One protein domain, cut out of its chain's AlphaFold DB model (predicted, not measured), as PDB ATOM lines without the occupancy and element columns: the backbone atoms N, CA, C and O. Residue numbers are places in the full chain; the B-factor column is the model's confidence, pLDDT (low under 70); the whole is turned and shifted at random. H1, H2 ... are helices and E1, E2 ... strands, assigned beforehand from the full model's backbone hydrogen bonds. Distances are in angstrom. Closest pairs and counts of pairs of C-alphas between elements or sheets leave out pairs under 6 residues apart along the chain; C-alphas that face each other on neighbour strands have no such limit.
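What this domain is: This is residues 637 to 647 and 738 to 836 of the 911 residues of an uncharacterized protein of Prevotella pectinovora (UniProt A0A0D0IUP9). A strongly twisted, curled sheet of four strands has H2 packed across its E1 edge on one face, while H1 covers part of E2 and E3 on the opposite face. H3 turns off the end of H2 at a corner beside E1, and short H4 lies near H1. The printed part has 110 residues, with the named elements H1, E1, E2, E3, E4, H2, H3 and H4 along the chain; the sheet's order is E1 - E2 - E3 - E4, antiparallel throughout, and the class is mixed, helices and strands. The whole is compact, with a radius of gyration of the C-alphas of 14.1 A and spans of 41 by 34 by 23 A.

Where its parts are: Start in the sheet at C-alpha 740, (111.197, 121.466, 111.118), where E1, residues 740 to 744, begins. E2, residues 762 to 772, is 26.8 A long and bends by 62 degrees at residue 768. E3 is residues 782 to 788, 18.9 A, and E4 is residues 794 to 798. Then find C-alpha 802 at (107.382, 138.335, 118.064); from there H2 runs 16.3 A to residue 813. H3 is residues 815 to 821, H1 is residues 640 to 647, 10.6 A, and H4, residues 829 to 832, ends at (111.371, 118.836, 99.159).

How they stand to each other: The strands form a meander, each the antiparallel neighbour of the one before. Look for N 741 and O 765 at 2.8 A between E1 and E2, N 771 and O 783 at 2.8 A between E2 and E3, and N 786 and O 795 at 2.8 A between E3 and E4. H2 is on the sheet at a height of 7.4 A, over E1, and only just runs across it, at 61 degrees on the local plane; the closest C-alphas, of Gly 742 and Thr 812, are 4.6 A apart. H1 is on the opposite face, at a height of 9.8 A, and runs along E2; its closest C-alpha pair with E2 is Leu 647 and Leu 768, 6.5 A. H2, with residues 811 to 812 alone, and H3 only just touch, with 3 pairs of C-alphas within 8 A, and only at the corner; the closest are those of Thr 812 and Arg 818, 6.1 A. H4 only grazes the sheet with residues 829 to 832. It is close to H1 but not clearly touching: the closest C-alphas, of Ser 640 and Asp 830, are 6.1 A apart. In H1, H2 and H3 every O i to N i+4 pair is within hydrogen-bond range; H4 is too short for one.

The domain as a whole: The farthest C-alphas, of Asp 755 and Ser 775, are 42.2 A apart. Residues 648 to 737 are not printed, and C-alphas 647 and 738 are 9.4 A apart across the cut. E1 to E2 is a long link. Confidence is under 70 at residues 745 to 761, 773 to 776, 791 and 834 to 836.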
ATOM      1  N   PRO A 637     115.480 127.978  96.857       77.44
ATOM      2  CA  PRO A 637     115.655 127.490  98.215       77.44
ATOM      3  C   PRO A 637     116.987 126.743  98.378       77.44
ATOM      4  O   PRO A 637     117.437 126.034  97.477       77.44
ATOM      5  N   LEU A 638     117.637 126.960  99.524       81.69
ATOM      6  CA  LEU A 638     119.001 126.500  99.794       81.69
ATOM      7  C   LEU A 638     119.071 124.972  99.842       81.69
ATOM      8  O   LEU A 638     118.192 124.337 100.423       81.69
ATOM      9  N   THR A 639     120.136 124.384  99.297       84.62
ATOM     10  CA  THR A 639     120.386 122.937  99.408       84.62
ATOM     11  C   THR A 639     120.882 122.563 100.802       84.62
ATOM     12  O   THR A 639     121.453 123.387 101.519       84.62
ATOM     13  N   SER A 640     120.747 121.294 101.186       83.81
ATOM     14  CA  SER A 640     121.246 120.754 102.456       83.81
ATOM     15  C   SER A 640     122.741 121.039 102.670       83.81
ATOM     16  O   SER A 640     123.170 121.318 103.789       83.81
ATOM     17  N   THR A 641     123.534 121.052 101.592       85.75
ATOM     18  CA  THR A 641     124.972 121.364 101.626       85.75
ATOM     19  C   THR A 641     125.214 122.843 101.943       85.75
ATOM     20  O   THR A 641     126.046 123.166 102.790       85.75
ATOM     21  N   GLN A 642     124.447 123.748 101.326       83.81
ATOM     22  CA  GLN A 642     124.503 125.187 101.609       83.81
ATOM     23  C   GLN A 642     124.012 125.496 103.030       83.81
ATOM     24  O   GLN A 642     124.616 126.305 103.729       83.81
ATOM     25  N   ILE A 643     122.970 124.803 103.501       85.19
ATOM     26  CA  ILE A 643     122.482 124.900 104.884       85.19
ATOM     27  C   ILE A 643     123.581 124.488 105.868       85.19
ATOM     28  O   ILE A 643     123.857 125.217 106.823       85.19
ATOM     29  N   LYS A 644     124.252 123.355 105.617       85.94
ATOM     30  CA  LYS A 644     125.364 122.871 106.452       85.94
ATOM     31  C   LYS A 644     126.539 123.854 106.493       85.94
ATOM     32  O   LYS A 644     127.177 123.964 107.534       85.94
ATOM     33  N   ALA A 645     126.780 124.611 105.421       85.81
ATOM     34  CA  ALA A 645     127.795 125.666 105.394       85.81
ATOM     35  C   ALA A 645     127.404 126.924 106.198       85.81
ATOM     36  O   ALA A 645     128.282 127.628 106.688       85.81
ATOM     37  N   ILE A 646     126.105 127.204 106.363       82.94
ATOM     38  CA  ILE A 646     125.608 128.360 107.131       82.94
ATOM     39  C   ILE A 646     125.577 128.061 108.634       82.94
ATOM     40  O   ILE A 646     125.837 128.962 109.430       82.94
ATOM     41  N   LEU A 647     125.298 126.817 109.040       83.44
ATOM     42  CA  LEU A 647     125.179 126.420 110.454       83.44
ATOM     43  C   LEU A 647     126.327 126.913 111.366       83.44
ATOM     44  O   LEU A 647     126.011 127.425 112.438       83.44
ATOM     45  N   GLY A 738     117.747 123.011 114.002       81.56
ATOM     46  CA  GLY A 738     117.388 121.908 113.109       81.56
ATOM     47  C   GLY A 738     115.909 121.507 113.145       81.56
ATOM     48  O   GLY A 738     115.524 120.582 112.433       81.56
ATOM     49  N   GLN A 739     115.067 122.178 113.939       88.50
ATOM     50  CA  GLN A 739     113.635 121.895 114.013       88.50
ATOM     51  C   GLN A 739     112.931 122.201 112.686       88.50
ATOM     52  O   GLN A 739     113.038 123.303 112.146       88.50
ATOM     53  N   ALA A 740     112.134 121.244 112.208       89.25
ATOM     54  CA  ALA A 740     111.197 121.466 111.118       89.25
ATOM     55  C   ALA A 740     110.030 122.354 111.577       89.25
ATOM     56  O   ALA A 740     109.379 122.081 112.589       89.25
ATOM     57  N   VAL A 741     109.762 123.416 110.819       89.94
ATOM     58  CA  VAL A 741     108.760 124.439 111.136       89.94
ATOM     59  C   VAL A 741     107.783 124.647 109.981       89.94
ATOM     60  O   VAL A 741     108.121 124.480 108.809       89.94
ATOM     61  N   GLY A 742     106.549 125.020 110.320       86.25
ATOM     62  CA  GLY A 742     105.529 125.426 109.357       86.25
ATOM     63  C   GLY A 742     105.493 126.944 109.240       86.25
ATOM     64  O   GLY A 742     105.147 127.621 110.206       86.25
ATOM     65  N   ILE A 743     105.824 127.480 108.064       82.44
ATOM     66  CA  ILE A 743     105.924 128.926 107.830       82.44
ATOM     67  C   ILE A 743     104.794 129.379 106.896       82.44
ATOM     68  O   ILE A 743     104.829 129.072 105.699       82.44
ATOM     69  N   PRO A 744     103.789 130.123 107.396       74.88
ATOM     70  CA  PRO A 744     102.743 130.698 106.554       74.88
ATOM     71  C   PRO A 744     103.317 131.573 105.438       74.88
ATOM     72  O   PRO A 744     104.322 132.264 105.626       74.88
ATOM     73  N   MET A 745     102.669 131.570 104.273       62.53
ATOM     74  CA  MET A 745     103.080 132.434 103.159       62.53
ATOM     75  C   MET A 745     102.865 133.925 103.480       62.53
ATOM     76  O   MET A 745     103.677 134.760 103.102       62.53
ATOM     77  N   ALA A 746     101.805 134.255 104.227       59.41
ATOM     78  CA  ALA A 746     101.544 135.599 104.738       59.41
ATOM     79  C   ALA A 746     101.797 135.644 106.253       59.41
ATOM     80  O   ALA A 746     101.005 135.118 107.035       59.41
ATOM     81  N   LEU A 747     102.897 136.271 106.666       58.69
ATOM     82  CA  LEU A 747     103.214 136.510 108.075       58.69
ATOM     83  C   LEU A 747     102.573 137.836 108.509       58.69
ATOM     84  O   LEU A 747     103.196 138.894 108.416       58.69
ATOM     85  N   VAL A 748     101.305 137.799 108.919       49.34
ATOM     86  CA  VAL A 748     100.579 138.997 109.381       49.34
ATOM     87  C   VAL A 748     100.876 139.245 110.865       49.34
ATOM     88  O   VAL A 748     100.966 138.300 111.643       49.34
ATOM     89  N   ALA A 749     101.053 140.512 111.251       37.88
ATOM     90  CA  ALA A 749     101.395 140.909 112.623       37.88
ATOM     91  C   ALA A 749     100.220 140.799 113.618       37.88
ATOM     92  O   ALA A 749     100.450 140.750 114.823       37.88
ATOM     93  N   GLU A 750      98.978 140.741 113.130       35.09
ATOM     94  CA  GLU A 750      97.780 140.625 113.965       35.09
ATOM     95  C   GLU A 750      97.306 139.172 114.008       35.09
ATOM     96  O   GLU A 750      96.879 138.602 113.003       35.09
ATOM     97  N   GLY A 751      97.411 138.570 115.191       37.66
ATOM     98  CA  GLY A 751      97.013 137.198 115.477       37.66
ATOM     99  C   GLY A 751      95.502 136.967 115.474       37.66
ATOM    100  O   GLY A 751      94.962 136.519 116.480       37.66
ATOM    101  N   GLU A 752      94.812 137.184 114.353       38.03
ATOM    102  CA  GLU A 752      93.508 136.543 114.127       38.03
ATOM    103  C   GLU A 752      93.740 135.070 113.722       38.03
ATOM    104  O   GLU A 752      93.574 134.682 112.567       38.03
ATOM    105  N   ILE A 753      94.139 134.228 114.684       43.16
ATOM    106  CA  ILE A 753      93.917 132.776 114.604       43.16
ATOM    107  C   ILE A 753      92.721 132.461 115.509       43.16
ATOM    108  O   ILE A 753      92.874 131.925 116.603       43.16
ATOM    109  N   GLU A 754      91.518 132.820 115.065       37.59
ATOM    110  CA  GLU A 754      90.298 132.209 115.600       37.59
ATOM    111  C   GLU A 754      90.038 130.887 114.858       37.59
ATOM    112  O   GLU A 754      90.000 130.845 113.624       37.59
ATOM    113  N   ASP A 755      89.840 129.822 115.640       40.47
ATOM    114  CA  ASP A 755      89.456 128.454 115.253       40.47
ATOM    115  C   ASP A 755      90.531 127.498 114.728       40.47
ATOM    116  O   ASP A 755      90.283 126.822 113.735       40.47
ATOM    117  N   ASN A 756      91.666 127.339 115.424       41.50
ATOM    118  CA  ASN A 756      92.444 126.078 115.471       41.50
ATOM    119  C   ASN A 756      92.660 125.346 114.112       41.50
ATOM    120  O   ASN A 756      92.739 124.117 114.048       41.50
ATOM    121  N   ARG A 757      92.716 126.098 113.007       48.56
ATOM    122  CA  ARG A 757      92.718 125.612 111.625       48.56
ATOM    123  C   ARG A 757      93.904 126.216 110.899       48.56
ATOM    124  O   ARG A 757      94.317 127.343 111.150       48.56
ATOM    125  N   LEU A 758      94.451 125.408 110.001       45.84
ATOM    126  CA  LEU A 758      95.552 125.758 109.118       45.84
ATOM    127  C   LEU A 758      95.252 127.052 108.352       45.84
ATOM    128  O   LEU A 758      94.201 127.158 107.728       45.84
ATOM    129  N   VAL A 759      96.204 127.989 108.329       54.78
ATOM    130  CA  VAL A 759      96.289 128.962 107.231       54.78
ATOM    131  C   VAL A 759      96.422 128.149 105.938       54.78
ATOM    132  O   VAL A 759      97.266 127.256 105.877       54.78
ATOM    133  N   ASP A 760      95.592 128.421 104.926       50.12
ATOM    134  CA  ASP A 760      95.420 127.550 103.746       50.12
ATOM    135  C   ASP A 760      96.718 127.292 102.938       50.12
ATOM    136  O   ASP A 760      96.758 126.375 102.119       50.12
ATOM    137  N   TYR A 761      97.804 128.041 103.193       62.31
ATOM    138  CA  TYR A 761      99.116 127.862 102.555       62.31
ATOM    139  C   TYR A 761     100.285 128.069 103.531       62.31
ATOM    140  O   TYR A 761     100.614 129.193 103.926       62.31
ATOM    141  N   VAL A 762     100.941 126.962 103.884       71.00
ATOM    142  CA  VAL A 762     102.086 126.908 104.805       71.00
ATOM    143  C   VAL A 762     103.212 126.139 104.137       71.00
ATOM    144  O   VAL A 762     103.027 124.988 103.726       71.00
ATOM    145  N   SER A 763     104.365 126.785 104.048       79.00
ATOM    146  CA  SER A 763     105.589 126.203 103.516       79.00
ATOM    147  C   SER A 763     106.329 125.439 104.604       79.00
ATOM    148  O   SER A 763     106.183 125.719 105.799       79.00
ATOM    149  N   VAL A 764     107.116 124.455 104.186       85.62
ATOM    150  CA  VAL A 764     107.967 123.688 105.093       85.62
ATOM    151  C   VAL A 764     109.294 124.425 105.222       85.62
ATOM    152  O   VAL A 764     109.888 124.833 104.224       85.62
ATOM    153  N   GLY A 765     109.754 124.610 106.451       89.31
ATOM    154  CA  GLY A 765     111.036 125.237 106.728       89.31
ATOM    155  C   GLY A 765     111.842 124.508 107.791       89.31
ATOM    156  O   GLY A 765     111.343 123.607 108.463       89.31
ATOM    157  N   LEU A 766     113.091 124.934 107.950       90.50
ATOM    158  CA  LEU A 766     113.995 124.517 109.016       90.50
ATOM    159  C   LEU A 766     114.446 125.748 109.796       90.50
ATOM    160  O   LEU A 766     114.893 126.729 109.202       90.50
ATOM    161  N   PHE A 767     114.360 125.693 111.122       92.81
ATOM    162  CA  PHE A 767     115.004 126.682 111.977       92.81
ATOM    163  C   PHE A 767     116.477 126.311 112.164       92.81
ATOM    164  O   PHE A 767     116.785 125.229 112.663       92.81
ATOM    165  N   LEU A 768     117.399 127.185 111.760       88.62
ATOM    166  CA  LEU A 768     118.833 126.881 111.789       88.62
ATOM    167  C   LEU A 768     119.532 127.372 113.058       88.62
ATOM    168  O   LEU A 768     120.501 126.753 113.493       88.62
ATOM    169  N   GLY A 769     119.047 128.460 113.652       90.06
ATOM    170  CA  GLY A 769     119.670 129.119 114.795       90.06
ATOM    171  C   GLY A 769     119.467 130.628 114.749       90.06
ATOM    172  O   GLY A 769     118.599 131.132 114.038       90.06
ATOM    173  N   PHE A 770     120.281 131.357 115.504       89.94
ATOM    174  CA  PHE A 770     120.193 132.806 115.606       89.94
ATOM    175  C   PHE A 770     121.432 133.479 115.027       89.94
ATOM    176  O   PHE A 770     122.557 133.078 115.309       89.94
ATOM    177  N   LYS A 771     121.228 134.537 114.251       86.88
ATOM    178  CA  LYS A 771     122.289 135.444 113.816       86.88
ATOM    179  C   LYS A 771     122.297 136.643 114.760       86.88
ATOM    180  O   LYS A 771     121.278 137.319 114.880       86.88
ATOM    181  N   VAL A 772     123.423 136.890 115.425       82.94
ATOM    182  CA  VAL A 772     123.647 138.106 116.221       82.94
ATOM    183  C   VAL A 772     124.367 139.114 115.332       82.94
ATOM    184  O   VAL A 772     125.369 138.775 114.704       82.94
ATOM    185  N   ILE A 773     123.826 140.322 115.228       68.94
ATOM    186  CA  ILE A 773     124.317 141.382 114.347       68.94
ATOM    187  C   ILE A 773     124.959 142.473 115.199       68.94
ATOM    188  O   ILE A 773     124.334 143.006 116.112       68.94
ATOM    189  N   GLY A 774     126.204 142.822 114.880       64.62
ATOM    190  CA  GLY A 774     126.979 143.796 115.643       64.62
ATOM    191  C   GLY A 774     127.526 143.235 116.960       64.62
ATOM    192  O   GLY A 774     127.588 142.026 117.174       64.62
ATOM    193  N   SER A 775     127.976 144.134 117.837       59.00
ATOM    194  CA  SER A 775     128.634 143.789 119.105       59.00
ATOM    195  C   SER A 775     127.680 143.662 120.300       59.00
ATOM    196  O   SER A 775     128.081 143.141 121.340       59.00
ATOM    197  N   LYS A 776     126.432 144.136 120.179       65.94
ATOM    198  CA  LYS A 776     125.431 144.128 121.258       65.94
ATOM    199  C   LYS A 776     124.475 142.938 121.098       65.94
ATOM    200  O   LYS A 776     124.024 142.668 119.994       65.94
ATOM    201  N   THR A 777     124.124 142.269 122.200       70.31
ATOM    202  CA  THR A 777     123.178 141.133 122.223       70.31
ATOM    203  C   THR A 777     121.800 141.602 122.700       70.31
ATOM    204  O   THR A 777     121.400 141.352 123.836       70.31
ATOM    205  N   THR A 778     121.076 142.325 121.846       70.00
ATOM    206  CA  THR A 778     119.736 142.882 122.121       70.00
ATOM    207  C   THR A 778     118.647 142.276 121.232       70.00
ATOM    208  O   THR A 778     118.933 141.595 120.245       70.00
ATOM    209  N   ARG A 779     117.369 142.532 121.543       75.31
ATOM    210  CA  ARG A 779     116.220 141.935 120.839       75.31
ATOM    211  C   ARG A 779     116.220 142.237 119.334       75.31
ATOM    212  O   ARG A 779     115.880 141.374 118.536       75.31
ATOM    213  N   SER A 780     116.600 143.442 118.939       71.69
ATOM    214  CA  SER A 780     116.673 143.852 117.526       71.69
ATOM    215  C   SER A 780     117.899 143.314 116.776       71.69
ATOM    216  O   SER A 780     117.823 143.042 115.581       71.69
ATOM    217  N   SER A 781     119.021 143.144 117.483       74.88
ATOM    218  CA  SER A 781     120.290 142.671 116.922       74.88
ATOM    219  C   SER A 781     120.269 141.176 116.606       74.88
ATOM    220  O   SER A 781     121.111 140.676 115.865       74.88
ATOM    221  N   ILE A 782     119.305 140.449 117.175       84.81
ATOM    222  CA  ILE A 782     119.179 139.010 117.011       84.81
ATOM    223  C   ILE A 782     118.098 138.717 115.972       84.81
ATOM    224  O   ILE A 782     116.934 139.097 116.126       84.81
ATOM    225  N   LYS A 783     118.475 137.967 114.937       86.94
ATOM    226  CA  LYS A 783     117.551 137.431 113.935       86.94
ATOM    227  C   LYS A 783     117.464 135.914 114.064       86.94
ATOM    228  O   LYS A 783     118.479 135.221 114.103       86.94
ATOM    229  N   ALA A 784     116.245 135.397 114.133       89.50
ATOM    230  CA  ALA A 784     115.952 133.978 114.032       89.50
ATOM    231  C   ALA A 784     116.044 133.564 112.556       89.50
ATOM    232  O   ALA A 784     115.314 134.098 111.721       89.50
ATOM    233  N   VAL A 785     116.956 132.647 112.236       89.50
ATOM    234  CA  VAL A 785     117.250 132.242 110.858       89.50
ATOM    235  C   VAL A 785     116.470 130.986 110.507       89.50
ATOM    236  O   VAL A 785     116.668 129.915 111.092       89.50
ATOM    237  N   PHE A 786     115.604 131.119 109.511       89.69
ATOM    238  CA  PHE A 786     114.822 130.037 108.940       89.69
ATOM    239  C   PHE A 786     115.208 129.829 107.483       89.69
ATOM    240  O   PHE A 786     115.429 130.785 106.747       89.69
ATOM    241  N   VAL A 787     115.221 128.582 107.037       88.06
ATOM    242  CA  VAL A 787     115.273 128.238 105.614       88.06
ATOM    243  C   VAL A 787     113.908 127.722 105.207       88.06
ATOM    244  O   VAL A 787     113.280 126.986 105.965       88.06
ATOM    245  N   VAL A 788     113.426 128.142 104.042       85.56
ATOM    246  CA  VAL A 788     112.079 127.825 103.555       85.56
ATOM    247  C   VAL A 788     112.188 127.142 102.206       85.56
ATOM    248  O   VAL A 788     113.014 127.527 101.387       85.56
ATOM    249  N   ASN A 789     111.343 126.145 101.953       80.81
ATOM    250  CA  ASN A 789     111.342 125.382 100.706       80.81
ATOM    251  C   ASN A 789     110.603 126.083  99.544       80.81
ATOM    252  O   ASN A 789     110.189 125.430  98.590       80.81
ATOM    253  N   ASP A 790     110.411 127.399  99.631       72.12
ATOM    254  CA  ASP A 790     109.787 128.227  98.600       72.12
ATOM    255  C   ASP A 790     110.723 129.363  98.165       72.12
ATOM    256  O   ASP A 790     111.850 129.472  98.644       72.12
ATOM    257  N   GLY A 791     110.263 130.222  97.249       63.00
ATOM    258  CA  GLY A 791     111.076 131.310  96.698       63.00
ATOM    259  C   GLY A 791     111.551 132.360  97.711       63.00
ATOM    260  O   GLY A 791     112.314 133.235  97.326       63.00
ATOM    261  N   ARG A 792     111.144 132.304  98.988       70.75
ATOM    262  CA  ARG A 792     111.736 133.145 100.044       70.75
ATOM    263  C   ARG A 792     113.130 132.668 100.432       70.75
ATOM    264  O   ARG A 792     113.923 133.481 100.873       70.75
ATOM    265  N   CYS A 793     113.437 131.383 100.222       75.00
ATOM    266  CA  CYS A 793     114.728 130.709 100.427       75.00
ATOM    267  C   CYS A 793     115.246 130.713 101.867       75.00
ATOM    268  O   CYS A 793     115.501 129.655 102.442       75.00
ATOM    269  N   ARG A 794     115.387 131.893 102.460       82.62
ATOM    270  CA  ARG A 794     115.843 132.143 103.814       82.62
ATOM    271  C   ARG A 794     115.073 133.333 104.383       82.62
ATOM    272  O   ARG A 794     114.906 134.347 103.720       82.62
ATOM    273  N   LEU A 795     114.608 133.199 105.618       79.75
ATOM    274  CA  LEU A 795     113.953 134.259 106.371       79.75
ATOM    275  C   LEU A 795     114.743 134.512 107.649       79.75
ATOM    276  O   LEU A 795     114.808 133.648 108.522       79.75
ATOM    277  N   ASP A 796     115.291 135.713 107.768       83.62
ATOM    278  CA  ASP A 796     115.976 136.179 108.970       83.62
ATOM    279  C   ASP A 796     115.011 137.091 109.736       83.62
ATOM    280  O   ASP A 796     114.971 138.301 109.523       83.62
ATOM    281  N   ILE A 797     114.189 136.500 110.607       82.69
ATOM    282  CA  ILE A 797     113.124 137.215 111.323       82.69
ATOM    283  C   ILE A 797     113.704 137.846 112.597       82.69
ATOM    284  O   ILE A 797     114.135 137.108 113.487       82.69
ATOM    285  N   PRO A 798     113.706 139.184 112.742       82.62
ATOM    286  CA  PRO A 798     114.152 139.839 113.972       82.62
ATOM    287  C   PRO A 798     113.305 139.417 115.181       82.62
ATOM    288  O   PRO A 798     112.088 139.267 115.055       82.62
ATOM    289  N   LEU A 799     113.897 139.297 116.378       84.31
ATOM    290  CA  LEU A 799     113.121 138.964 117.591       84.31
ATOM    291  C   LEU A 799     112.135 140.069 118.011       84.31
ATOM    292  O   LEU A 799     111.289 139.864 118.888       84.31
ATOM    293  N   THR A 800     112.224 141.246 117.395       75.81
ATOM    294  CA  THR A 800     111.247 142.335 117.531       75.81
ATOM    295  C   THR A 800     109.911 141.979 116.875       75.81
ATOM    296  O   THR A 800     108.866 142.433 117.334       75.81
ATOM    297  N   GLU A 801     109.894 141.079 115.885       75.69
ATOM    298  CA  GLU A 801     108.681 140.591 115.220       75.69
ATOM    299  C   GLU A 801     108.095 139.349 115.917       75.69
ATOM    300  O   GLU A 801     107.812 138.321 115.294       75.69
ATOM    301  N   GLU A 802     107.877 139.444 117.233       81.56
ATOM    302  CA  GLU A 802     107.382 138.335 118.064       81.56
ATOM    303  C   GLU A 802     106.062 137.749 117.558       81.56
ATOM    304  O   GLU A 802     105.903 136.533 117.559       81.56
ATOM    305  N   GLY A 803     105.151 138.577 117.039       77.06
ATOM    306  CA  GLY A 803     103.904 138.101 116.433       77.06
ATOM    307  C   GLY A 803     104.135 137.109 115.286       77.06
ATOM    308  O   GLY A 803     103.458 136.083 115.207       77.06
ATOM    309  N   LYS A 804     105.143 137.347 114.435       80.12
ATOM    310  CA  LYS A 804     105.500 136.429 113.340       80.12
ATOM    311  C   LYS A 804     106.122 135.140 113.874       80.12
ATOM    312  O   LYS A 804     105.733 134.058 113.440       80.12
ATOM    313  N   LEU A 805     107.031 135.242 114.845       86.06
ATOM    314  CA  LEU A 805     107.648 134.077 115.490       86.06
ATOM    315  C   LEU A 805     106.598 133.214 116.198       86.06
ATOM    316  O   LEU A 805     106.561 132.000 116.012       86.06
ATOM    317  N   MET A 806     105.684 133.831 116.941       84.06
ATOM    318  CA  MET A 806     104.586 133.138 117.608       84.06
ATOM    319  C   MET A 806     103.620 132.504 116.612       84.06
ATOM    320  O   MET A 806     103.179 131.380 116.833       84.06
ATOM    321  N   THR A 807     103.359 133.157 115.480       80.38
ATOM    322  CA  THR A 807     102.564 132.578 114.391       80.38
ATOM    323  C   THR A 807     103.238 131.322 113.834       80.38
ATOM    324  O   THR A 807     102.581 130.290 113.716       80.38
ATOM    325  N   ILE A 808     104.549 131.355 113.566       85.50
ATOM    326  CA  ILE A 808     105.313 130.178 113.112       85.50
ATOM    327  C   ILE A 808     105.277 129.072 114.170       85.50
ATOM    328  O   ILE A 808     105.022 127.911 113.846       85.50
ATOM    329  N   HIS A 809     105.497 129.409 115.442       86.81
ATOM    330  CA  HIS A 809     105.488 128.439 116.534       86.81
ATOM    331  C   HIS A 809     104.116 127.773 116.702       86.81
ATOM    332  O   HIS A 809     104.027 126.547 116.805       86.81
ATOM    333  N   ASN A 810     103.041 128.560 116.687       83.56
ATOM    334  CA  ASN A 810     101.673 128.059 116.790       83.56
ATOM    335  C   ASN A 810     101.333 127.180 115.579       83.56
ATOM    336  O   ASN A 810     100.851 126.063 115.753       83.56
ATOM    337  N   GLN A 811     101.677 127.627 114.367       80.56
ATOM    338  CA  GLN A 811     101.442 126.886 113.128       80.56
ATOM    339  C   GLN A 811     102.190 125.547 113.094       80.56
ATOM    340  O   GLN A 811     101.635 124.530 112.678       80.56
ATOM    341  N   THR A 812     103.437 125.540 113.564       85.62
ATOM    342  CA  THR A 812     104.284 124.341 113.667       85.62
ATOM    343  C   THR A 812     103.681 123.304 114.617       85.62
ATOM    344  O   THR A 812     103.781 122.103 114.374       85.62
ATOM    345  N   ASN A 813     103.020 123.758 115.686       82.56
ATOM    346  CA  ASN A 813     102.442 122.893 116.712       82.56
ATOM    347  C   ASN A 813     100.987 122.468 116.448       82.56
ATOM    348  O   ASN A 813     100.450 121.672 117.221       82.56
ATOM    349  N   LEU A 814     100.360 122.914 115.354       80.62
ATOM    350  CA  LEU A 814      99.060 122.386 114.927       80.62
ATOM    351  C   LEU A 814      99.182 120.898 114.568       80.62
ATOM    352  O   LEU A 814     100.066 120.508 113.805       80.62
ATOM    353  N   GLY A 815      98.267 120.061 115.073       73.06
ATOM    354  CA  GLY A 815      98.371 118.595 114.991       73.06
ATOM    355  C   GLY A 815      98.614 118.040 113.579       73.06
ATOM    356  O   GLY A 815      99.460 117.166 113.399       73.06
ATOM    357  N   VAL A 816      97.946 118.602 112.565       71.31
ATOM    358  CA  VAL A 816      98.108 118.201 111.152       71.31
ATOM    359  C   VAL A 816      99.486 118.593 110.595       71.31
ATOM    360  O   VAL A 816     100.102 117.821 109.862       71.31
ATOM    361  N   MET A 817     100.014 119.766 110.965       78.31
ATOM    362  CA  MET A 817     101.352 120.199 110.535       78.31
ATOM    363  C   MET A 817     102.452 119.430 111.241       78.31
ATOM    364  O   MET A 817     103.404 119.011 110.590       78.31
ATOM    365  N   ARG A 818     102.303 119.161 112.539       78.31
ATOM    366  CA  ARG A 818     103.273 118.370 113.301       78.31
ATOM    367  C   ARG A 818     103.488 116.986 112.674       78.31
ATOM    368  O   ARG A 818     104.626 116.535 112.574       78.31
ATOM    369  N   GLN A 819     102.426 116.342 112.181       77.38
ATOM    370  CA  GLN A 819     102.545 115.079 111.440       77.38
ATOM    371  C   GLN A 819     103.316 115.246 110.123       77.38
ATOM    372  O   GLN A 819     104.215 114.455 109.843       77.38
ATOM    373  N   ARG A 820     103.020 116.292 109.339       79.38
ATOM    374  CA  ARG A 820     103.707 116.581 108.067       79.38
ATOM    375  C   ARG A 820     105.198 116.890 108.252       79.38
ATOM    376  O   ARG A 820     106.009 116.464 107.438       79.38
ATOM    377  N   LEU A 821     105.550 117.602 109.322       84.38
ATOM    378  CA  LEU A 821     106.919 118.023 109.633       84.38
ATOM    379  C   LEU A 821     107.766 116.908 110.266       84.38
ATOM    380  O   LEU A 821     108.987 116.973 110.202       84.38
ATOM    381  N   SER A 822     107.147 115.861 110.825       79.94
ATOM    382  CA  SER A 822     107.846 114.778 111.547       79.94
ATOM    383  C   SER A 822     108.906 114.017 110.734       79.94
ATOM    384  O   SER A 822     109.797 113.406 111.314       79.94
ATOM    385  N   LYS A 823     108.818 114.054 109.398       79.25
ATOM    386  CA  LYS A 823     109.744 113.383 108.467       79.25
ATOM    387  C   LYS A 823     110.791 114.326 107.861       79.25
ATOM    388  O   LYS A 823     111.605 113.897 107.041       79.25
ATOM    389  N   VAL A 824     110.740 115.609 108.214       83.25
ATOM    390  CA  VAL A 824     111.590 116.654 107.645       83.25
ATOM    391  C   VAL A 824     112.796 116.858 108.552       83.25
ATOM    392  O   VAL A 824     112.659 117.252 109.707       83.25
ATOM    393  N   THR A 825     113.979 116.594 108.019       83.75
ATOM    394  CA  THR A 825     115.275 116.839 108.655       83.75
ATOM    395  C   THR A 825     116.199 117.519 107.646       83.75
ATOM    396  O   THR A 825     115.868 117.630 106.465       83.75
ATOM    397  N   ILE A 826     117.376 117.966 108.090       81.88
ATOM    398  CA  ILE A 826     118.391 118.536 107.188       81.88
ATOM    399  C   ILE A 826     118.777 117.532 106.089       81.88
ATOM    400  O   ILE A 826     118.998 117.932 104.951       81.88
ATOM    401  N   ASP A 827     118.818 116.235 106.404       82.25
ATOM    402  CA  ASP A 827     119.216 115.200 105.444       82.25
ATOM    403  C   ASP A 827     118.086 114.811 104.474       82.25
ATOM    404  O   ASP A 827     118.363 114.361 103.367       82.25
ATOM    405  N   THR A 828     116.815 115.021 104.840       84.06
ATOM    406  CA  THR A 828     115.669 114.809 103.930       84.06
ATOM    407  C   THR A 828     115.240 116.080 103.188       84.06
ATOM    408  O   THR A 828     114.366 116.013 102.322       84.06
ATOM    409  N   TRP A 829     115.868 117.226 103.476       86.75
ATOM    410  CA  TRP A 829     115.505 118.546 102.955       86.75
ATOM    411  C   TRP A 829     115.508 118.635 101.426       86.75
ATOM    412  O   TRP A 829     114.543 119.124 100.841       86.75
ATOM    413  N   ASP A 830     116.547 118.112 100.769       84.62
ATOM    414  CA  ASP A 830     116.715 118.246  99.314       84.62
ATOM    415  C   ASP A 830     115.588 117.569  98.520       84.62
ATOM    416  O   ASP A 830     115.253 118.004  97.422       84.62
ATOM    417  N   SER A 831     114.930 116.558  99.102       82.38
ATOM    418  CA  SER A 831     113.777 115.886  98.484       82.38
ATOM    419  C   SER A 831     112.520 116.765  98.389       82.38
ATOM    420  O   SER A 831     111.577 116.420  97.678       82.38
ATOM    421  N   LEU A 832     112.493 117.896  99.105       78.00
ATOM    422  CA  LEU A 832     111.371 118.836  99.159       78.00
ATOM    423  C   LEU A 832     111.538 120.031  98.212       78.00
ATOM    424  O   LEU A 832     110.627 120.860  98.125       78.00
ATOM    425  N   LEU A 833     112.692 120.154  97.552       78.69
ATOM    426  CA  LEU A 833     113.024 121.288  96.696       78.69
ATOM    427  C   LEU A 833     112.485 121.077  95.276       78.69
ATOM    428  O   LEU A 833     112.588 119.997  94.698       78.69
ATOM    429  N   SER A 834     111.912 122.134  94.697       68.56
ATOM    430  CA  SER A 834     111.561 122.151  93.277       68.56
ATOM    431  C   SER A 834     112.810 122.433  92.441       68.56
ATOM    432  O   SER A 834     113.497 123.424  92.678       68.56
ATOM    433  N   ASN A 835     113.066 121.612  91.420       64.38
ATOM    434  CA  ASN A 835     114.160 121.823  90.463       64.38
ATOM    435  C   ASN A 835     113.816 122.840  89.357       64.38
ATOM    436  O   ASN A 835     114.613 123.040  88.441       64.38
ATOM    437  N   SER A 836     112.632 123.466  89.401       67.88
ATOM    438  CA  SER A 836     112.206 124.404  88.359       67.88
ATOM    439  C   SER A 836     113.005 125.704  88.422       67.88
ATOM    440  O   SER A 836     113.053 126.368  89.456       67.88
TER     441      SER A 836